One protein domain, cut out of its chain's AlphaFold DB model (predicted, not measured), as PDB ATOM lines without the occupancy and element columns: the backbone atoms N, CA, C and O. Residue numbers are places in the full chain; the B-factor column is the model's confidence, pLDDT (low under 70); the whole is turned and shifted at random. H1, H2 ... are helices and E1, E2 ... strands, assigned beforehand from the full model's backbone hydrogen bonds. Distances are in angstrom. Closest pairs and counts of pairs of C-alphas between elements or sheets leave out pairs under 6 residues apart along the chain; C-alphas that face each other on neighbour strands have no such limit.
ATOM      1  N   ALA A 212     285.161 206.759 184.255       81.75
ATOM      2  CA  ALA A 212     286.590 206.558 184.473       81.75
ATOM      3  C   ALA A 212     287.110 207.450 185.596       81.75
ATOM      4  O   ALA A 212     286.803 208.641 185.641       81.75
ATOM      5  N   ALA A 213     287.953 206.885 186.461       85.31
ATOM      6  CA  ALA A 213     288.827 207.682 187.304       85.31
ATOM      7  C   ALA A 213     289.900 208.346 186.428       85.31
ATOM      8  O   ALA A 213     290.456 207.730 185.522       85.31
ATOM      9  N   VAL A 214     290.191 209.612 186.696       81.94
ATOM     10  CA  VAL A 214     291.127 210.433 185.929       81.94
ATOM     11  C   VAL A 214     292.033 211.164 186.918       81.94
ATOM     12  O   VAL A 214     291.525 211.958 187.717       81.94
ATOM     13  N   PRO A 215     293.359 210.921 186.890       79.25
ATOM     14  CA  PRO A 215     294.298 211.658 187.721       79.25
ATOM     15  C   PRO A 215     294.291 213.148 187.355       79.25
ATOM     16  O   PRO A 215     294.594 213.522 186.215       79.25
ATOM     17  N   TYR A 216     293.951 213.991 188.326       81.94
ATOM     18  CA  TYR A 216     293.853 215.443 188.166       81.94
ATOM     19  C   TYR A 216     294.138 216.147 189.492       81.94
ATOM     20  O   TYR A 216     293.532 215.771 190.489       81.94
ATOM     21  N   ASP A 217     295.003 217.165 189.512       84.62
ATOM     22  CA  ASP A 217     295.262 217.954 190.723       84.62
ATOM     23  C   ASP A 217     294.166 219.009 190.927       84.62
ATOM     24  O   ASP A 217     294.031 219.954 190.148       84.62
ATOM     25  N   LYS A 218     293.360 218.843 191.979       82.25
ATOM     26  CA  LYS A 218     292.306 219.795 192.358       82.25
ATOM     27  C   LYS A 218     292.836 221.049 193.042       82.25
ATOM     28  O   LYS A 218     292.061 221.980 193.274       82.25
ATOM     29  N   ASP A 219     294.122 221.096 193.379       80.06
ATOM     30  CA  ASP A 219     294.722 222.310 193.898       80.06
ATOM     31  C   ASP A 219     294.880 223.349 192.779       80.06
ATOM     32  O   ASP A 219     295.801 223.321 191.964       80.06
ATOM     33  N   THR A 220     293.957 224.308 192.757       69.69
ATOM     34  CA  THR A 220     293.940 225.403 191.774       69.69
ATOM     35  C   THR A 220     295.097 226.394 191.923       69.69
ATOM     36  O   THR A 220     295.270 227.258 191.062       69.69
ATOM     37  N   THR A 221     295.882 226.300 193.000       68.00
ATOM     38  CA  THR A 221     297.003 227.209 193.273       68.00
ATOM     39  C   THR A 221     298.357 226.632 192.868       68.00
ATOM     40  O   THR A 221     299.260 227.403 192.541       68.00
ATOM     41  N   ASN A 222     298.492 225.303 192.847       72.38
ATOM     42  CA  ASN A 222     299.735 224.608 192.529       72.38
ATOM     43  C   ASN A 222     299.441 223.241 191.886       72.38
ATOM     44  O   ASN A 222     299.179 222.270 192.594       72.38
ATOM     45  N   ASP A 223     299.501 223.161 190.550       73.69
ATOM     46  CA  ASP A 223     299.364 221.891 189.824       73.69
ATOM     47  C   ASP A 223     300.658 221.079 189.950       73.69
ATOM     48  O   ASP A 223     301.613 221.245 189.190       73.69
ATOM     49  N   THR A 224     300.679 220.184 190.931       76.81
ATOM     50  CA  THR A 224     301.806 219.284 191.198       76.81
ATOM     51  C   THR A 224     301.785 218.040 190.314       76.81
ATOM     52  O   THR A 224     302.742 217.269 190.330       76.81
ATOM     53  N   LEU A 225     300.712 217.831 189.548       73.81
ATOM     54  CA  LEU A 225     300.538 216.708 188.632       73.81
ATOM     55  C   LEU A 225     300.985 217.047 187.198       73.81
ATOM     56  O   LEU A 225     301.084 216.148 186.361       73.81
ATOM     57  N   HIS A 226     301.277 218.322 186.918       69.19
ATOM     58  CA  HIS A 226     301.666 218.834 185.598       69.19
ATOM     59  C   HIS A 226     300.632 218.501 184.516       69.19
ATOM     60  O   HIS A 226     300.969 218.176 183.379       69.19
ATOM     61  N   SER A 227     299.349 218.577 184.867       59.22
ATOM     62  CA  SER A 227     298.222 218.140 184.035       59.22
ATOM     63  C   SER A 227     297.919 219.044 182.829       59.22
ATOM     64  O   SER A 227     296.939 218.832 182.115       59.22
ATOM     65  N   SER A 228     298.739 220.073 182.580       56.91
ATOM     66  CA  SER A 228     298.529 221.132 181.571       56.91
ATOM     67  C   SER A 228     297.172 221.851 181.677       56.91
ATOM     68  O   SER A 228     296.753 222.542 180.749       56.91
ATOM     69  N   GLY A 229     296.476 221.694 182.811       58.97
ATOM     70  CA  GLY A 229     295.114 222.179 183.033       58.97
ATOM     71  C   GLY A 229     294.026 221.419 182.263       58.97
ATOM     72  O   GLY A 229     292.849 221.738 182.420       58.97
ATOM     73  N   ASN A 230     294.378 220.418 181.449       62.53
ATOM     74  CA  ASN A 230     293.399 219.578 180.774       62.53
ATOM     75  C   ASN A 230     293.218 218.279 181.566       62.53
ATOM     76  O   ASN A 230     294.137 217.469 181.607       62.53
ATOM     77  N   PRO A 231     292.055 218.005 182.169       67.00
ATOM     78  CA  PRO A 231     291.861 216.768 182.910       67.00
ATOM     79  C   PRO A 231     291.946 215.522 182.020       67.00
ATOM     80  O   PRO A 231     292.451 214.510 182.503       67.00
ATOM     81  N   ILE A 232     291.554 215.602 180.737       69.25
ATOM     82  CA  ILE A 232     291.520 214.467 179.801       69.25
ATOM     83  C   ILE A 232     292.415 214.718 178.575       69.25
ATOM     84  O   ILE A 232     292.097 215.553 177.730       69.25
ATOM     85  N   GLY A 233     293.505 213.961 178.427       61.25
ATOM     86  CA  GLY A 233     294.462 214.127 177.327       61.25
ATOM     87  C   GLY A 233     295.466 212.979 177.193       61.25
ATOM     88  O   GLY A 233     295.593 212.131 178.072       61.25
ATOM     89  N   ASP A 234     296.206 212.934 176.082       57.53
ATOM     90  CA  ASP A 234     297.211 211.884 175.833       57.53
ATOM     91  C   ASP A 234     298.348 211.866 176.865       57.53
ATOM     92  O   ASP A 234     298.964 210.822 177.100       57.53
ATOM     93  N   ASP A 235     298.579 213.007 177.511       58.09
ATOM     94  CA  ASP A 235     299.516 213.216 178.608       58.09
ATOM     95  C   ASP A 235     299.088 212.510 179.907       58.09
ATOM     96  O   ASP A 235     299.940 212.215 180.744       58.09
ATOM     97  N   MET A 236     297.803 212.147 180.051       64.00
ATOM     98  CA  MET A 236     297.266 211.376 181.185       64.00
ATOM     99  C   MET A 236     297.960 210.038 181.418       64.00
ATOM    100  O   MET A 236     297.748 209.435 182.462       64.00
ATOM    101  N   ARG A 237     298.718 209.537 180.438       54.97
ATOM    102  CA  ARG A 237     299.513 208.304 180.524       54.97
ATOM    103  C   ARG A 237     300.918 208.540 181.101       54.97
ATOM    104  O   ARG A 237     301.678 207.589 181.277       54.97
ATOM    105  N   TYR A 238     301.277 209.802 181.370       55.25
ATOM    106  CA  TYR A 238     302.637 210.221 181.744       55.25
ATOM    107  C   TYR A 238     302.731 211.230 182.918       55.25
ATOM    108  O   TYR A 238     303.839 211.574 183.315       55.25
ATOM    109  N   ARG A 239     301.614 211.679 183.515       67.81
ATOM    110  CA  ARG A 239     301.546 212.526 184.740       67.81
ATOM    111  C   ARG A 239     301.975 211.866 186.066       67.81
ATOM    112  O   ARG A 239     301.322 210.965 186.587       67.81
ATOM    113  N   THR A 240     302.985 212.409 186.721       71.12
ATOM    114  CA  THR A 240     303.299 212.048 188.109       71.12
ATOM    115  C   THR A 240     303.109 213.240 189.009       71.12
ATOM    116  O   THR A 240     303.565 214.333 188.686       71.12
ATOM    117  N   ALA A 241     302.450 213.011 190.143       76.00
ATOM    118  CA  ALA A 241     302.364 214.012 191.185       76.00
ATOM    119  C   ALA A 241     303.751 214.178 191.815       76.00
ATOM    120  O   ALA A 241     304.308 213.224 192.368       76.00
ATOM    121  N   THR A 242     304.288 215.394 191.749       74.69
ATOM    122  CA  THR A 242     305.532 215.809 192.404       74.69
ATOM    123  C   THR A 242     305.269 216.859 193.493       74.69
ATOM    124  O   THR A 242     305.810 217.965 193.403       74.69
ATOM    125  N   PRO A 243     304.402 216.590 194.490       75.19
ATOM    126  CA  PRO A 243     304.089 217.575 195.512       75.19
ATOM    127  C   PRO A 243     305.285 217.855 196.407       75.19
ATOM    128  O   PRO A 243     305.989 216.939 196.847       75.19
ATOM    129  N   ASP A 244     305.472 219.124 196.744       74.12
ATOM    130  CA  ASP A 244     306.521 219.540 197.656       74.12
ATOM    131  C   ASP A 244     306.004 219.432 199.096       74.12
ATOM    132  O   ASP A 244     305.045 220.106 199.477       74.12
ATOM    133  N   PRO A 245     306.631 218.598 199.938       71.12
ATOM    134  CA  PRO A 245     306.096 218.301 201.257       71.12
ATOM    135  C   PRO A 245     306.060 219.514 202.204       71.12
ATOM    136  O   PRO A 245     305.400 219.450 203.236       71.12
ATOM    137  N   ARG A 246     306.726 220.633 201.870       72.44
ATOM    138  CA  ARG A 246     306.633 221.892 202.631       72.44
ATOM    139  C   ARG A 246     305.426 222.745 202.280       72.44
ATOM    140  O   ARG A 246     304.979 223.508 203.131       72.44
ATOM    141  N   THR A 247     305.019 222.739 201.014       75.69
ATOM    142  CA  THR A 247     303.978 223.627 200.472       75.69
ATOM    143  C   THR A 247     302.655 222.903 200.341       75.69
ATOM    144  O   THR A 247     301.614 223.472 200.645       75.69
ATOM    145  N   ASP A 248     302.720 221.646 199.922       77.12
ATOM    146  CA  ASP A 248     301.578 220.810 199.587       77.12
ATOM    147  C   ASP A 248     301.230 219.837 200.722       77.12
ATOM    148  O   ASP A 248     300.064 219.505 200.916       77.12
ATOM    149  N   GLY A 249     302.234 219.416 201.496       76.00
ATOM    150  CA  GLY A 249     302.119 218.484 202.617       76.00
ATOM    151  C   GLY A 249     302.539 217.051 202.302       76.00
ATOM    152  O   GLY A 249     302.961 216.742 201.191       76.00
ATOM    153  N   ALA A 250     302.493 216.163 203.297       73.88
ATOM    154  CA  ALA A 250     302.938 214.777 203.131       73.88
ATOM    155  C   ALA A 250     301.825 213.896 202.542       73.88
ATOM    156  O   ALA A 250     300.693 213.940 203.021       73.88
ATOM    157  N   LEU A 251     302.137 213.074 201.536       74.81
ATOM    158  CA  LEU A 251     301.197 212.100 200.968       74.81
ATOM    159  C   LEU A 251     300.758 211.077 202.024       74.81
ATOM    160  O   LEU A 251     301.591 210.389 202.615       74.81
ATOM    161  N   LEU A 252     299.446 210.937 202.214       70.56
ATOM    162  CA  LEU A 252     298.826 209.976 203.124       70.56
ATOM    163  C   LEU A 252     297.698 209.236 202.401       70.56
ATOM    164  O   LEU A 252     296.895 209.848 201.705       70.56
ATOM    165  N   ASN A 253     297.614 207.919 202.589       67.12
ATOM    166  CA  ASN A 253     296.467 207.119 202.159       67.12
ATOM    167  C   ASN A 253     296.069 206.178 203.290       67.12
ATOM    168  O   ASN A 253     296.850 205.305 203.657       67.12
ATOM    169  N   ASP A 254     294.854 206.332 203.796       58.53
ATOM    170  CA  ASP A 254     294.297 205.529 204.882       58.53
ATOM    171  C   ASP A 254     293.558 204.271 204.436       58.53
ATOM    172  O   ASP A 254     293.094 203.496 205.276       58.53
ATOM    173  N   GLY A 255     293.489 204.040 203.123       57.16
ATOM    174  CA  GLY A 255     292.773 202.919 202.531       57.16
ATOM    175  C   GLY A 255     291.258 203.004 202.712       57.16
ATOM    176  O   GLY A 255     290.570 202.019 202.440       57.16
ATOM    177  N   SER A 256     290.729 204.137 203.185       66.62
ATOM    178  CA  SER A 256     289.296 204.373 203.278       66.62
ATOM    179  C   SER A 256     288.714 204.786 201.923       66.62
ATOM    180  O   SER A 256     289.427 205.153 200.985       66.62
ATOM    181  N   ASN A 257     287.391 204.673 201.799       72.06
ATOM    182  CA  ASN A 257     286.697 205.207 200.634       72.06
ATOM    183  C   ASN A 257     286.782 206.729 200.663       72.06
ATOM    184  O   ASN A 257     286.487 207.346 201.686       72.06
ATOM    185  N   ILE A 258     287.112 207.308 199.519       80.00
ATOM    186  CA  ILE A 258     287.282 208.745 199.368       80.00
ATOM    187  C   ILE A 258     286.063 209.373 198.693       80.00
ATOM    188  O   ILE A 258     285.402 208.741 197.861       80.00
ATOM    189  N   SER A 259     285.766 210.625 199.037       83.00
ATOM    190  CA  SER A 259     284.715 211.388 198.362       83.00
ATOM    191  C   SER A 259     285.300 212.166 197.189       83.00
ATOM    192  O   SER A 259     286.268 212.909 197.326       83.00
ATOM    193  N   VAL A 260     284.693 212.034 196.011       86.69
ATOM    194  CA  VAL A 260     285.084 212.820 194.836       86.69
ATOM    195  C   VAL A 260     284.347 214.150 194.904       86.69
ATOM    196  O   VAL A 260     283.207 214.265 194.465       86.69
ATOM    197  N   THR A 261     284.966 215.157 195.510       84.44
ATOM    198  CA  THR A 261     284.413 216.517 195.586       84.44
ATOM    199  C   THR A 261     284.932 217.393 194.452       84.44
ATOM    200  O   THR A 261     286.001 217.131 193.896       84.44
ATOM    201  N   LYS A 262     284.175 218.445 194.122       82.25
ATOM    202  CA  LYS A 262     284.583 219.465 193.149       82.25
ATOM    203  C   LYS A 262     285.766 220.285 193.645       82.25
ATOM    204  O   LYS A 262     286.732 220.476 192.915       82.25
ATOM    205  N   ASP A 263     285.678 220.716 194.896       81.31
ATOM    206  CA  ASP A 263     286.703 221.509 195.557       81.31
ATOM    207  C   ASP A 263     287.443 220.633 196.575       81.31
ATOM    208  O   ASP A 263     286.830 219.807 197.262       81.31
ATOM    209  N   TRP A 264     288.759 220.810 196.668       82.56
ATOM    210  CA  TRP A 264     289.588 220.213 197.715       82.56
ATOM    211  C   TRP A 264     289.932 221.277 198.765       82.56
ATOM    212  O   TRP A 264     290.303 222.399 198.415       82.56
ATOM    213  N   ASP A 265     289.787 220.947 200.054       80.88
ATOM    214  CA  ASP A 265     290.055 221.880 201.154       80.88
ATOM    215  C   ASP A 265     291.561 222.025 201.406       80.88
ATOM    216  O   ASP A 265     292.130 221.420 202.316       80.88
ATOM    217  N   HIS A 266     292.209 222.879 200.614       79.19
ATOM    218  CA  HIS A 266     293.622 223.190 200.807       79.19
ATOM    219  C   HIS A 266     293.909 223.710 202.225       79.19
ATOM    220  O   HIS A 266     294.936 223.374 202.802       79.19
ATOM    221  N   ALA A 267     293.012 224.492 202.839       80.44
ATOM    222  CA  ALA A 267     293.272 225.113 204.138       80.44
ATOM    223  C   ALA A 267     293.269 224.104 205.301       80.44
ATOM    224  O   ALA A 267     294.097 224.222 206.207       80.44
ATOM    225  N   GLY A 268     292.374 223.112 205.279       77.25
ATOM    226  CA  GLY A 268     292.326 222.032 206.273       77.25
ATOM    227  C   GLY A 268     293.534 221.090 206.219       77.25
ATOM    228  O   GLY A 268     293.919 220.498 207.233       77.25
ATOM    229  N   HIS A 269     294.163 221.009 205.049       76.81
ATOM    230  CA  HIS A 269     295.288 220.131 204.740       76.81
ATOM    231  C   HIS A 269     296.645 220.849 204.672       76.81
ATOM    232  O   HIS A 269     297.692 220.195 204.634       76.81
ATOM    233  N   ALA A 270     296.636 222.182 204.727       79.50
ATOM    234  CA  ALA A 270     297.818 223.007 204.580       79.50
ATOM    235  C   ALA A 270     298.863 222.762 205.691       79.50
ATOM    236  O   ALA A 270     298.522 222.528 206.860       79.50
ATOM    237  N   PRO A 271     300.155 222.895 205.355       77.88
ATOM    238  CA  PRO A 271     301.239 222.922 206.327       77.88
ATOM    239  C   PRO A 271     301.063 224.031 207.385       77.88
ATOM    240  O   PRO A 271     300.662 225.157 207.081       77.88
ATOM    241  N   GLN A 272     301.401 223.731 208.643       78.81
ATOM    242  CA  GLN A 272     301.353 224.682 209.761       78.81
ATOM    243  C   GLN A 272     302.751 225.206 210.076       78.81
ATOM    244  O   GLN A 272     303.691 224.436 210.275       78.81
ATOM    245  N   PHE A 273     302.869 226.528 210.173       75.31
ATOM    246  CA  PHE A 273     304.122 227.219 210.459       75.31
ATOM    247  C   PHE A 273     304.041 227.986 211.776       75.31
ATOM    248  O   PHE A 273     302.967 228.434 212.179       75.31
ATOM    249  N   SER A 274     305.206 228.222 212.376       72.81
ATOM    250  CA  SER A 274     305.364 229.158 213.484       72.81
ATOM    251  C   SER A 274     304.848 230.555 213.117       72.81
ATOM    252  O   SER A 274     304.757 230.926 211.944       72.81
ATOM    253  N   ALA A 275     304.548 231.381 214.122       76.44
ATOM    254  CA  ALA A 275     304.000 232.728 213.915       76.44
ATOM    255  C   ALA A 275     304.886 233.637 213.033       76.44
ATOM    256  O   ALA A 275     304.378 234.509 212.330       76.44
ATOM    257  N   ASP A 276     306.205 233.422 213.043       67.62
ATOM    258  CA  ASP A 276     307.176 234.128 212.199       67.62
ATOM    259  C   ASP A 276     307.376 233.490 210.810       67.62
ATOM    260  O   ASP A 276     308.159 233.997 210.006       67.62
ATOM    261  N   LYS A 277     306.662 232.391 210.529       64.06
ATOM    262  CA  LYS A 277     306.693 231.580 209.303       64.06
ATOM    263  C   LYS A 277     308.063 230.996 208.944       64.06
ATOM    264  O   LYS A 277     308.283 230.601 207.799       64.06
ATOM    265  N   LYS A 278     308.996 230.934 209.898       59.84
ATOM    266  CA  LYS A 278     310.348 230.405 209.653       59.84
ATOM    267  C   LYS A 278     310.436 228.904 209.877       59.84
ATOM    268  O   LYS A 278     311.134 228.218 209.129       59.84
ATOM    269  N   THR A 279     309.696 228.391 210.855       63.22
ATOM    270  CA  THR A 279     309.723 226.979 211.248       63.22
ATOM    271  C   THR A 279     308.438 226.301 210.795       63.22
ATOM    272  O   THR A 279     307.350 226.849 210.973       63.22
ATOM    273  N   LEU A 280     308.562 225.125 210.186       67.69
ATOM    274  CA  LEU A 280     307.422 224.264 209.891       67.69
ATOM    275  C   LEU A 280     307.106 223.477 211.165       67.69
ATOM    276  O   LEU A 280     307.924 222.684 211.616       67.69
ATOM    277  N   GLU A 281     305.956 223.737 211.776       70.94
ATOM    278  CA  GLU A 281     305.530 223.036 212.991       70.94
ATOM    279  C   GLU A 281     304.872 221.696 212.648       70.94
ATOM    280  O   GLU A 281     305.029 220.727 213.389       70.94
ATOM    281  N   LYS A 282     304.152 221.631 211.518       71.62
ATOM    282  CA  LYS A 282     303.594 220.392 210.964       71.62
ATOM    283  C   LYS A 282     303.543 220.454 209.444       71.62
ATOM    284  O   LYS A 282     303.103 221.458 208.893       71.62
ATOM    285  N   ALA A 283     303.894 219.360 208.782       67.62
ATOM    286  CA  ALA A 283     304.011 219.303 207.329       67.62
ATOM    287  C   ALA A 283     302.699 219.481 206.549       67.62
ATOM    288  O   ALA A 283     302.763 219.805 205.378       67.62
ATOM    289  N   GLY A 284     301.520 219.327 207.158       75.31
ATOM    290  CA  GLY A 284     300.269 219.221 206.389       75.31
ATOM    291  C   GLY A 284     300.105 217.825 205.779       75.31
ATOM    292  O   GLY A 284     300.966 216.962 205.965       75.31
ATOM    293  N   SER A 285     298.996 217.575 205.089       75.75
ATOM    294  CA  SER A 285     298.664 216.253 204.546       75.75
ATOM    295  C   SER A 285     298.068 216.341 203.149       75.75
ATOM    296  O   SER A 285     297.225 217.182 202.883       75.75
ATOM    297  N   ILE A 286     298.457 215.429 202.262       78.88
ATOM    298  CA  ILE A 286     297.858 215.275 200.939       78.88
ATOM    299  C   ILE A 286     297.118 213.948 200.906       78.88
ATOM    300  O   ILE A 286     297.736 212.885 200.972       78.88
ATOM    301  N   THR A 287     295.796 214.017 200.799       79.25
ATOM    302  CA  THR A 287     294.927 212.843 200.696       79.25
ATOM    303  C   THR A 287     294.694 212.455 199.233       79.25
ATOM    304  O   THR A 287     294.847 213.291 198.334       79.25
ATOM    305  N   PRO A 288     294.263 211.211 198.948       80.69
ATOM    306  CA  PRO A 288     294.016 210.775 197.576       80.69
ATOM    307  C   PRO A 288     292.912 211.552 196.854       80.69
ATOM    308  O   PRO A 288     292.905 211.581 195.623       80.69
ATOM    309  N   GLU A 289     292.036 212.225 197.604       83.56
ATOM    310  CA  GLU A 289     290.967 213.104 197.112       83.56
ATOM    311  C   GLU A 289     291.476 214.284 196.283       83.56
ATOM    312  O   GLU A 289     290.792 214.687 195.334       83.56
ATOM    313  N   ARG A 290     292.673 214.806 196.606       86.19
ATOM    314  CA  ARG A 290     293.303 215.916 195.875       86.19
ATOM    315  C   ARG A 290     293.537 215.564 194.411       86.19
ATOM    316  O   ARG A 290     293.324 216.413 193.553       86.19
ATOM    317  N   TYR A 291     293.949 214.325 194.130       85.31
ATOM    318  CA  TYR A 291     294.363 213.902 192.788       85.31
ATOM    319  C   TYR A 291     293.311 213.096 192.010       85.31
ATOM    320  O   TYR A 291     293.630 212.471 190.996       85.31
ATOM    321  N   ALA A 292     292.065 213.061 192.488       83.62
ATOM    322  CA  ALA A 292     291.039 212.160 191.973       83.62
ATOM    323  C   ALA A 292     289.865 212.903 191.341       83.62
ATOM    324  O   ALA A 292     289.031 213.446 192.063       83.62
ATOM    325  N   ASN A 293     289.720 212.830 190.019       87.12
ATOM    326  CA  ASN A 293     288.452 213.123 189.352       87.12
ATOM    327  C   ASN A 293     287.818 211.847 188.803       87.12
ATOM    328  O   ASN A 293     288.498 210.850 188.557       87.12
ATOM    329  N   VAL A 294     286.505 211.889 188.595       88.44
ATOM    330  CA  VAL A 294     285.762 210.840 187.899       88.44
ATOM    331  C   VAL A 294     284.940 211.496 186.804       88.44
ATOM    332  O   VAL A 294     284.293 212.513 187.044       88.44
ATOM    333  N   TYR A 295     284.996 210.924 185.606       86.38
ATOM    334  CA  TYR A 295     284.259 211.400 184.445       86.38
ATOM    335  C   TYR A 295     283.303 210.327 183.957       86.38
ATOM    336  O   TYR A 295     283.723 209.188 183.744       86.38
ATOM    337  N   GLU A 296     282.051 210.703 183.724       84.94
ATOM    338  CA  GLU A 296     281.169 209.934 182.851       84.94
ATOM    339  C   GLU A 296     281.577 210.173 181.401       84.94
ATOM    340  O   GLU A 296     281.928 211.290 181.028       84.94
ATOM    341  N   VAL A 297     281.575 209.120 180.582       76.94
ATOM    342  CA  VAL A 297     282.025 209.209 179.179       76.94
ATOM    343  C   VAL A 297     280.937 209.755 178.253       76.94
ATOM    344  O   VAL A 297     281.236 210.445 177.274       76.94
ATOM    345  N   TYR A 298     279.679 209.457 178.566       76.69
ATOM    346  CA  TYR A 298     278.505 209.884 177.817       76.69
ATOM    347  C   TYR A 298     277.624 210.781 178.686       76.69
ATOM    348  O   TYR A 298     277.580 210.623 179.902       76.69
ATOM    349  N   ASP A 299     276.890 211.692 178.052       79.81
ATOM    350  CA  ASP A 299     275.762 212.379 178.675       79.81
ATOM    351  C   ASP A 299     274.532 211.463 178.616       79.81
ATOM    352  O   ASP A 299     273.927 211.265 177.557       79.81
ATOM    353  N   TYR A 300     274.174 210.896 179.767       78.94
ATOM    354  CA  TYR A 300     273.026 210.000 179.917       78.94
ATOM    355  C   TYR A 300     271.706 210.729 180.222       78.94
ATOM    356  O   TYR A 300     270.715 210.080 180.557       78.94
ATOM    357  N   SER A 301     271.655 212.065 180.127       77.06
ATOM    358  CA  SER A 301     270.421 212.837 180.355       77.06
ATOM    359  C   SER A 301     269.335 212.580 179.301       77.06
ATOM    360  O   SER A 301     268.165 212.902 179.521       77.06
ATOM    361  N   GLN A 302     269.706 211.985 178.164       71.88
ATOM    362  CA  GLN A 302     268.829 211.672 177.038       71.88
ATOM    363  C   GLN A 302     268.786 210.162 176.767       71.88
ATOM    364  O   GLN A 302     269.711 209.427 177.099       71.88
ATOM    365  N   SER A 303     267.718 209.695 176.112       64.94
ATOM    366  CA  SER A 303     267.540 208.274 175.764       64.94
ATOM    367  C   SER A 303     268.574 207.754 174.764       64.94
ATOM    368  O   SER A 303     268.880 206.570 174.766       64.94
ATOM    369  N   THR A 304     269.121 208.629 173.916       69.75
ATOM    370  CA  THR A 304     270.274 208.339 173.053       69.75
ATOM    371  C   THR A 304     271.473 209.102 173.597       69.75
ATOM    372  O   THR A 304     271.579 210.306 173.346       69.75
ATOM    373  N   PRO A 305     272.353 208.448 174.362       70.25
ATOM    374  CA  PRO A 305     273.437 209.147 175.021       70.25
ATOM    375  C   PRO A 305     274.429 209.683 174.000       70.25
ATOM    376  O   PRO A 305     274.793 209.013 173.028       70.25
ATOM    377  N   THR A 306     274.852 210.922 174.207       71.75
ATOM    378  CA  THR A 306     275.844 211.568 173.354       71.75
ATOM    379  C   THR A 306     277.200 211.496 174.025       71.75
ATOM    380  O   THR A 306     277.332 211.538 175.245       71.75
ATOM    381  N   VAL A 307     278.235 211.338 173.212       69.25
ATOM    382  CA  VAL A 307     279.612 211.327 173.690       69.25
ATOM    383  C   VAL A 307     279.956 212.729 174.202       69.25
ATOM    384  O   VAL A 307     280.134 213.648 173.403       69.25
ATOM    385  N   ALA A 308     280.023 212.893 175.521       74.44
ATOM    386  CA  ALA A 308     280.256 214.176 176.176       74.44
ATOM    387  C   ALA A 308     280.878 213.955 177.567       74.44
ATOM    388  O   ALA A 308     280.162 213.950 178.574       74.44
ATOM    389  N   PRO A 309     282.210 213.762 177.637       76.38
ATOM    390  CA  PRO A 309     282.887 213.545 178.904       76.38
ATOM    391  C   PRO A 309     282.677 214.710 179.867       76.38
ATOM    392  O   PRO A 309     283.016 215.850 179.544       76.38
ATOM    393  N   HIS A 310     282.155 214.432 181.059       84.06
ATOM    394  CA  HIS A 310     281.916 215.458 182.071       84.06
ATOM    395  C   HIS A 310     282.207 214.931 183.482       84.06
ATOM    396  O   HIS A 310     282.061 213.733 183.736       84.06
ATOM    397  N   PRO A 311     282.691 215.794 184.393       87.25
ATOM    398  CA  PRO A 311     283.050 215.369 185.735       87.25
ATOM    399  C   PRO A 311     281.798 215.119 186.580       87.25
ATOM    400  O   PRO A 311     280.838 215.888 186.508       87.25
ATOM    401  N   ILE A 312     281.858 214.097 187.429       89.25
ATOM    402  CA  ILE A 312     280.829 213.778 188.423       89.25
ATOM    403  C   ILE A 312     281.406 213.817 189.838       89.25
ATOM    404  O   ILE A 312     282.575 213.493 190.065       89.25
ATOM    405  N   TYR A 313     280.573 214.209 190.802       90.25
ATOM    406  CA  TYR A 313     280.978 214.404 192.192       90.25
ATOM    407  C   TYR A 313     280.078 213.620 193.142       90.25
ATOM    408  O   TYR A 313     278.872 213.538 192.944       90.25
ATOM    409  N   SER A 314     280.647 213.099 194.231       89.12
ATOM    410  CA  SER A 314     279.934 212.259 195.206       89.12
ATOM    411  C   SER A 314     278.761 212.959 195.907       89.12
ATOM    412  O   SER A 314     277.895 212.279 196.452       89.12
ATOM    413  N   ALA A 315     278.735 214.297 195.928       86.12
ATOM    414  CA  ALA A 315     277.623 215.074 196.483       86.12
ATOM    415  C   ALA A 315     276.386 215.062 195.571       86.12
ATOM    416  O   ALA A 315     275.264 215.014 196.073       86.12
ATOM    417  N   ASP A 316     276.609 215.079 194.256       87.06
ATOM    418  CA  ASP A 316     275.560 215.091 193.235       87.06
ATOM    419  C   ASP A 316     275.167 213.658 192.825       87.06
ATOM    420  O   ASP A 316     274.000 213.397 192.548       87.06
ATOM    421  N   GLU A 317     276.115 212.714 192.889       87.06
ATOM    422  CA  GLU A 317     275.946 211.293 192.549       87.06
ATOM    423  C   GLU A 317     276.322 210.379 193.738       87.06
ATOM    424  O   GLU A 317     277.444 209.865 193.820       87.06
ATOM    425  N   PRO A 318     275.400 210.124 194.693       85.75
ATOM    426  CA  PRO A 318     275.683 209.331 195.898       85.75
ATOM    427  C   PRO A 318     276.049 207.861 195.637       85.75
ATOM    428  O   PRO A 318     276.583 207.184 196.529       85.75
ATOM    429  N   SER A 319     275.729 207.348 194.445       85.62
ATOM    430  CA  SER A 319     276.071 205.995 193.993       85.62
ATOM    431  C   SER A 319     277.541 205.859 193.587       85.62
ATOM    432  O   SER A 319     278.045 204.734 193.546       85.62
ATOM    433  N   LEU A 320     278.252 206.974 193.370       88.56
ATOM    434  CA  LEU A 320     279.690 206.988 193.139       88.56
ATOM    435  C   LEU A 320     280.439 206.563 194.408       88.56
ATOM    436  O   LEU A 320     280.342 207.195 195.465       88.56
ATOM    437  N   LYS A 321     281.223 205.491 194.294       86.69
ATOM    438  CA  LYS A 321     282.138 204.987 195.322       86.69
ATOM    439  C   LYS A 321     283.529 204.895 194.723       86.69
ATOM    440  O   LYS A 321     283.713 204.171 193.751       86.69
ATOM    441  N   LEU A 322     284.497 205.591 195.312       85.94
ATOM    442  CA  LEU A 322     285.897 205.542 194.905       85.94
ATOM    443  C   LEU A 322     286.763 205.142 196.100       85.94
ATOM    444  O   LEU A 322     286.580 205.634 197.211       85.94
ATOM    445  N   ALA A 323     287.708 204.245 195.865       80.88
ATOM    446  CA  ALA A 323     288.674 203.770 196.837       80.88
ATOM    447  C   ALA A 323     290.076 203.828 196.234       80.88
ATOM    448  O   ALA A 323     290.254 203.698 195.017       80.88
ATOM    449  N   VAL A 324     291.076 204.002 197.096       77.62
ATOM    450  CA  VAL A 324     292.473 204.098 196.675       77.62
ATOM    451  C   VAL A 324     293.300 203.052 197.386       77.62
ATOM    452  O   VAL A 324     293.393 203.021 198.611       77.62
ATOM    453  N   THR A 325     293.947 202.201 196.602       73.06
ATOM    454  CA  THR A 325     294.902 201.219 197.114       73.06
ATOM    455  C   THR A 325     296.322 201.658 196.784       73.06
ATOM    456  O   THR A 325     296.567 202.255 195.739       73.06
ATOM    457  N   ASN A 326     297.268 201.405 197.688       68.62
ATOM    458  CA  ASN A 326     298.684 201.639 197.433       68.62
ATOM    459  C   ASN A 326     299.351 200.305 197.079       68.62
ATOM    460  O   ASN A 326     299.414 199.392 197.898       68.62
ATOM    461  N   SER A 327     299.827 200.180 195.843       52.59
ATOM    462  CA  SER A 327     300.309 198.915 195.262       52.59
ATOM    463  C   SER A 327     301.638 198.390 195.837       52.59
ATOM    464  O   SER A 327     302.072 197.302 195.463       52.59
ATOM    465  N   GLY A 328     302.284 199.110 196.764       49.91
ATOM    466  CA  GLY A 328     303.584 198.704 197.314       49.91
ATOM    467  C   GLY A 328     303.964 199.312 198.665       49.91
ATOM    468  O   GLY A 328     305.146 199.354 199.002       49.91
ATOM    469  N   SER A 329     303.016 199.836 199.444       49.41
ATOM    470  CA  SER A 329     303.288 200.433 200.763       49.41
ATOM    471  C   SER A 329     302.095 200.267 201.704       49.41
ATOM    472  O   SER A 329     300.963 200.138 201.248       49.41
ATOM    473  N   GLU A 330     302.344 200.272 203.017       46.84
ATOM    474  CA  GLU A 330     301.277 200.260 204.025       46.84
ATOM    475  C   GLU A 330     300.411 201.522 203.900       46.84
ATOM    476  O   GLU A 330     300.931 202.639 203.822       46.84
ATOM    477  N   ASN A 331     299.090 201.333 203.876       50.12
ATOM    478  CA  ASN A 331     298.135 202.424 204.038       50.12
ATOM    479  C   ASN A 331     298.233 202.942 205.484       50.12
ATOM    480  O   ASN A 331     298.153 202.165 206.437       50.12
ATOM    481  N   ILE A 332     298.401 204.249 205.647       51.03
ATOM    482  CA  ILE A 332     298.410 204.934 206.936       51.03
ATOM    483  C   ILE A 332     296.966 205.291 207.306       51.03
ATOM    484  O   ILE A 332     296.453 206.294 206.829       51.03
ATOM    485  N   GLY A 333     296.307 204.463 208.126       46.38
ATOM    486  CA  GLY A 333     294.876 204.576 208.463       46.38
ATOM    487  C   GLY A 333     294.410 205.937 209.024       46.38
ATOM    488  O   GLY A 333     295.192 206.694 209.588       46.38
ATOM    489  N   THR A 334     293.099 206.205 208.954       41.28
ATOM    490  CA  THR A 334     292.404 207.463 209.338       41.28
ATOM    491  C   THR A 334     292.620 207.903 210.793       41.28
ATOM    492  O   THR A 334     292.360 209.052 211.142       41.28
ATOM    493  N   GLY A 335     293.076 206.987 211.651       41.62
ATOM    494  CA  GLY A 335     293.425 207.223 213.055       41.62
ATOM    495  C   GLY A 335     294.924 207.141 213.346       41.62
ATOM    496  O   GLY A 335     295.301 206.983 214.504       41.62
ATOM    497  N   TYR A 336     295.782 207.176 212.324       43.59
ATOM    498  CA  TYR A 336     297.224 207.120 212.515       43.59
ATOM    499  C   TYR A 336     297.753 208.426 213.101       43.59
ATOM    500  O   TYR A 336     297.663 209.495 212.496       43.59
ATOM    501  N   SER A 337     298.375 208.303 214.268       43.34
ATOM    502  CA  SER A 337     299.206 209.326 214.880       43.34
ATOM    503  C   SER A 337     300.629 208.786 215.035       43.34
ATOM    504  O   SER A 337     300.972 208.111 216.002       43.34
ATOM    505  N   GLY A 338     301.472 209.070 214.046       46.62
ATOM    506  CA  GLY A 338     302.873 208.651 214.024       46.62
ATOM    507  C   GLY A 338     303.705 209.485 213.052       46.62
ATOM    508  O   GLY A 338     303.190 210.388 212.396       46.62
ATOM    509  N   GLU A 339     305.000 209.198 212.971       49.97
ATOM    510  CA  GLU A 339     305.943 209.852 212.053       49.97
ATOM    511  C   GLU A 339     306.062 209.048 210.749       49.97
ATOM    512  O   GLU A 339     305.792 207.845 210.720       49.97
ATOM    513  N   VAL A 340     306.446 209.705 209.651       51.00
ATOM    514  CA  VAL A 340     306.719 209.058 208.358       51.00
ATOM    515  C   VAL A 340     308.232 209.067 208.137       51.00
ATOM    516  O   VAL A 340     308.828 210.128 207.980       51.00
ATOM    517  N   SER A 341     308.863 207.889 208.152       46.50
ATOM    518  CA  SER A 341     310.331 207.738 208.191       46.50
ATOM    519  C   SER A 341     310.972 207.290 206.872       46.50
ATOM    520  O   SER A 341     312.172 207.027 206.825       46.50
ATOM    521  N   LYS A 342     310.201 207.187 205.783       46.47
ATOM    522  CA  LYS A 342     310.720 206.775 204.473       46.47
ATOM    523  C   LYS A 342     310.090 207.560 203.335       46.47
ATOM    524  O   LYS A 342     308.899 207.853 203.369       46.47
ATOM    525  N   ASP A 343     310.893 207.825 202.308       48.00
ATOM    526  CA  ASP A 343     310.386 208.221 200.999       48.00
ATOM    527  C   ASP A 343     309.405 207.150 200.518       48.00
ATOM    528  O   ASP A 343     309.738 205.959 200.469       48.00
ATOM    529  N   TYR A 344     308.206 207.568 200.122       49.84
ATOM    530  CA  TYR A 344     307.312 206.726 199.337       49.84
ATOM    531  C   TYR A 344     307.836 206.674 197.895       49.84
ATOM    532  O   TYR A 344     307.279 207.281 196.988       49.84
ATOM    533  N   ASN A 345     308.965 205.993 197.690       46.81
ATOM    534  CA  ASN A 345     309.539 205.761 196.364       46.81
ATOM    535  C   ASN A 345     308.611 204.825 195.555       46.81
ATOM    536  O   ASN A 345     307.979 203.944 196.141       46.81
ATOM    537  N   PRO A 346     308.559 204.968 194.222       45.94
ATOM    538  CA  PRO A 346     307.349 205.222 193.435       45.94
ATOM    539  C   PRO A 346     306.277 204.137 193.616       45.94
ATOM    540  O   PRO A 346     306.123 203.224 192.802       45.94
ATOM    541  N   GLY A 347     305.508 204.233 194.695       58.00
ATOM    542  CA  GLY A 347     304.234 203.537 194.775       58.00
ATOM    543  C   GLY A 347     303.258 204.150 193.775       58.00
ATOM    544  O   GLY A 347     303.337 205.337 193.456       58.00
ATOM    545  N   GLN A 348     302.322 203.345 193.285       67.62
ATOM    546  CA  GLN A 348     301.177 203.851 192.536       67.62
ATOM    547  C   GLN A 348     299.959 203.848 193.456       67.62
ATOM    548  O   GLN A 348     299.636 202.808 194.044       67.62
ATOM    549  N   TRP A 349     299.284 204.996 193.562       76.88
ATOM    550  CA  TRP A 349     297.904 205.032 194.046       76.88
ATOM    551  C   TRP A 349     297.001 204.517 192.939       76.88
ATOM    552  O   TRP A 349     296.973 205.097 191.859       76.88
ATOM    553  N   THR A 350     296.280 203.436 193.209       77.56
ATOM    554  CA  THR A 350     295.304 202.829 192.306       77.56
ATOM    555  C   THR A 350     293.902 203.201 192.756       77.56
ATOM    556  O   THR A 350     293.394 202.683 193.752       77.56
ATOM    557  N   TYR A 351     293.289 204.100 191.997       81.75
ATOM    558  CA  TYR A 351     291.901 204.523 192.085       81.75
ATOM    559  C   TYR A 351     291.003 203.476 191.438       81.75
ATOM    560  O   TYR A 351     291.101 203.230 190.238       81.75
ATOM    561  N   SER A 352     290.109 202.880 192.218       80.00
ATOM    562  CA  SER A 352     289.133 201.888 191.756       80.00
ATOM    563  C   SER A 352     287.804 202.093 192.474       80.00
ATOM    564  O   SER A 352     287.764 202.705 193.541       80.00
ATOM    565  N   GLY A 353     286.696 201.640 191.896       79.75
ATOM    566  CA  GLY A 353     285.391 201.983 192.448       79.75
ATOM    567  C   GLY A 353     284.206 201.542 191.603       79.75
ATOM    568  O   GLY A 353     284.359 200.778 190.649       79.75
ATOM    569  N   THR A 354     283.028 202.052 191.949       84.25
ATOM    570  CA  THR A 354     281.764 201.779 191.255       84.25
ATOM    571  C   THR A 354     280.919 203.041 191.109       84.25
ATOM    572  O   THR A 354     280.923 203.884 192.003       84.25
ATOM    573  N   LEU A 355     280.131 203.123 190.041       85.62
ATOM    574  CA  LEU A 355     279.056 204.095 189.829       85.62
ATOM    575  C   LEU A 355     277.779 203.310 189.515       85.62
ATOM    576  O   LEU A 355     277.815 202.425 188.668       85.62
ATOM    577  N   ASP A 356     276.683 203.552 190.239       83.12
ATOM    578  CA  ASP A 356     275.434 202.771 190.110       83.12
ATOM    579  C   ASP A 356     275.627 201.237 190.220       83.12
ATOM    580  O   ASP A 356     274.893 200.441 189.641       83.12
ATOM    581  N   GLY A 357     276.640 200.802 190.980       75.00
ATOM    582  CA  GLY A 357     277.014 199.388 191.116       75.00
ATOM    583  C   GLY A 357     277.837 198.821 189.950       75.00
ATOM    584  O   GLY A 357     278.288 197.680 190.032       75.00
ATOM    585  N   ILE A 358     278.093 199.612 188.904       76.31
ATOM    586  CA  ILE A 358     278.938 199.265 187.759       76.31
ATOM    587  C   ILE A 358     280.384 199.666 188.074       76.31
ATOM    588  O   ILE A 358     280.621 200.804 188.482       76.31
ATOM    589  N   PRO A 359     281.376 198.780 187.893       74.50
ATOM    590  CA  PRO A 359     282.774 199.135 188.103       74.50
ATOM    591  C   PRO A 359     283.229 200.279 187.183       74.50
ATOM    592  O   PRO A 359     282.962 200.266 185.981       74.50
ATOM    593  N   ILE A 360     283.947 201.257 187.734       81.81
ATOM    594  CA  ILE A 360     284.552 202.338 186.940       81.81
ATOM    595  C   ILE A 360     285.891 201.884 186.342       81.81
ATOM    596  O   ILE A 360     286.578 201.024 186.905       81.81
ATOM    597  N   ALA A 361     286.315 202.502 185.239       74.50
ATOM    598  CA  ALA A 361     287.684 202.347 184.756       74.50
ATOM    599  C   ALA A 361     288.664 202.904 185.797       74.50
ATOM    600  O   ALA A 361     288.601 204.073 186.181       74.50
ATOM    601  N   SER A 362     289.538 202.030 186.290       72.00
ATOM    602  CA  SER A 362     290.476 202.332 187.368       72.00
ATOM    603  C   SER A 362     291.694 203.064 186.828       72.00
ATOM    604  O   SER A 362     292.214 202.697 185.773       72.00
ATOM    605  N   ALA A 363     292.185 204.045 187.579       75.88
ATOM    606  CA  ALA A 363     293.369 204.822 187.240       75.88
ATOM    607  C   ALA A 363     294.461 204.655 188.281       75.88
ATOM    608  O   ALA A 363     294.193 204.527 189.467       75.88
ATOM    609  N   ASN A 364     295.700 204.743 187.834       71.56
ATOM    610  CA  ASN A 364     296.862 204.847 188.678       71.56
ATOM    611  C   ASN A 364     297.448 206.234 188.560       71.56
ATOM    612  O   ASN A 364     297.577 206.773 187.462       71.56
ATOM    613  N   LEU A 365     297.863 206.753 189.700       75.12
ATOM    614  CA  LEU A 365     298.662 207.950 189.806       75.12
ATOM    615  C   LEU A 365     300.086 207.554 190.178       75.12
ATOM    616  O   LEU A 365     300.305 206.872 191.183       75.12
ATOM    617  N   GLY A 366     301.042 207.996 189.363       72.06
ATOM    618  CA  GLY A 366     302.443 207.985 189.751       72.06
ATOM    619  C   GLY A 366     302.669 209.010 190.859       72.06
ATOM    620  O   GLY A 366     302.233 210.156 190.746       72.06
ATOM    621  N   LEU A 367     303.333 208.589 191.933       71.06
ATOM    622  CA  LEU A 367     303.698 209.454 193.047       71.06
ATOM    623  C   LEU A 367     305.210 209.591 193.102       71.06
ATOM    624  O   LEU A 367     305.933 208.593 193.111       71.06
ATOM    625  N   ASN A 368     305.680 210.829 193.175       70.31
ATOM    626  CA  ASN A 368     307.080 211.129 193.406       70.31
ATOM    627  C   ASN A 368     307.200 212.287 194.393       70.31
ATOM    628  O   ASN A 368     307.384 213.443 194.022       70.31
TER     629      ASN A 368
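What this domain is: This is residues 212 to 368 of the 843 residues of an uncharacterized protein of Schleiferilactobacillus harbinensis (UniProt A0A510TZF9). With little regular structure, this is a small sandwich, partly face to face, of sheets E5-E6-E7 and E1-E3-E4, their strands crossed, wrapped in long loops. The E3-E4 hairpin's turn and the E2 region make opposite ends of a rod, 59 by 29 by 29 A. The printed 157 residues, 54 in named elements, run E1 H1 H2 E2 H3 E3 E4 E5 E6 E7: mixed, both sheets antiparallel, compact, radius of gyration of the C-alphas 16.5 A.

How they stand to each other: Begin at E5, 321 to 326, E6, 348 to 355, and E7, 362 to 367, a meander, each strand antiparallel to the one before; N 323 and O 352 are 2.8 A apart, N 351 and O 363 2.7 A. Facing it are E1, 212 to 215, E3, 292 to 299, and E4, 306 to 312; N 214 and O 293 are 2.8 A apart, N 299 and O 306 2.8 A. The closest C-alphas of E1 and E7, Ala 213 and Ala 363, are 5.4 A apart. H3, 288 to 291, and H1, 234 to 237, only graze the E5-E6-E7 sheet. H2, 266 to 269, and E2, 280 to 282, are apart from both sheets. The helices are too short for O i to N i+4 pairs; the one O i to N i+3 pair is within hydrogen-bond range in H2 and H3, not H1.

Where its parts are: Find C-alpha 212 at (286.590, 206.558, 184.473), where E1 begins; E3 spans 20.3 A, E6 22.3 A, and E7 ends at C-alpha 367, (303.698, 209.454, 193.047).

The domain as a whole: The farthest C-alphas, Asp 276 and Ser 303, are 59.7 A apart. The printed part has no cut; links E1 to H1, H1 to H2 and E5 to E6 are long. Look for pLDDT under 70 at residues 226 to 239 and 326 to 348, among others.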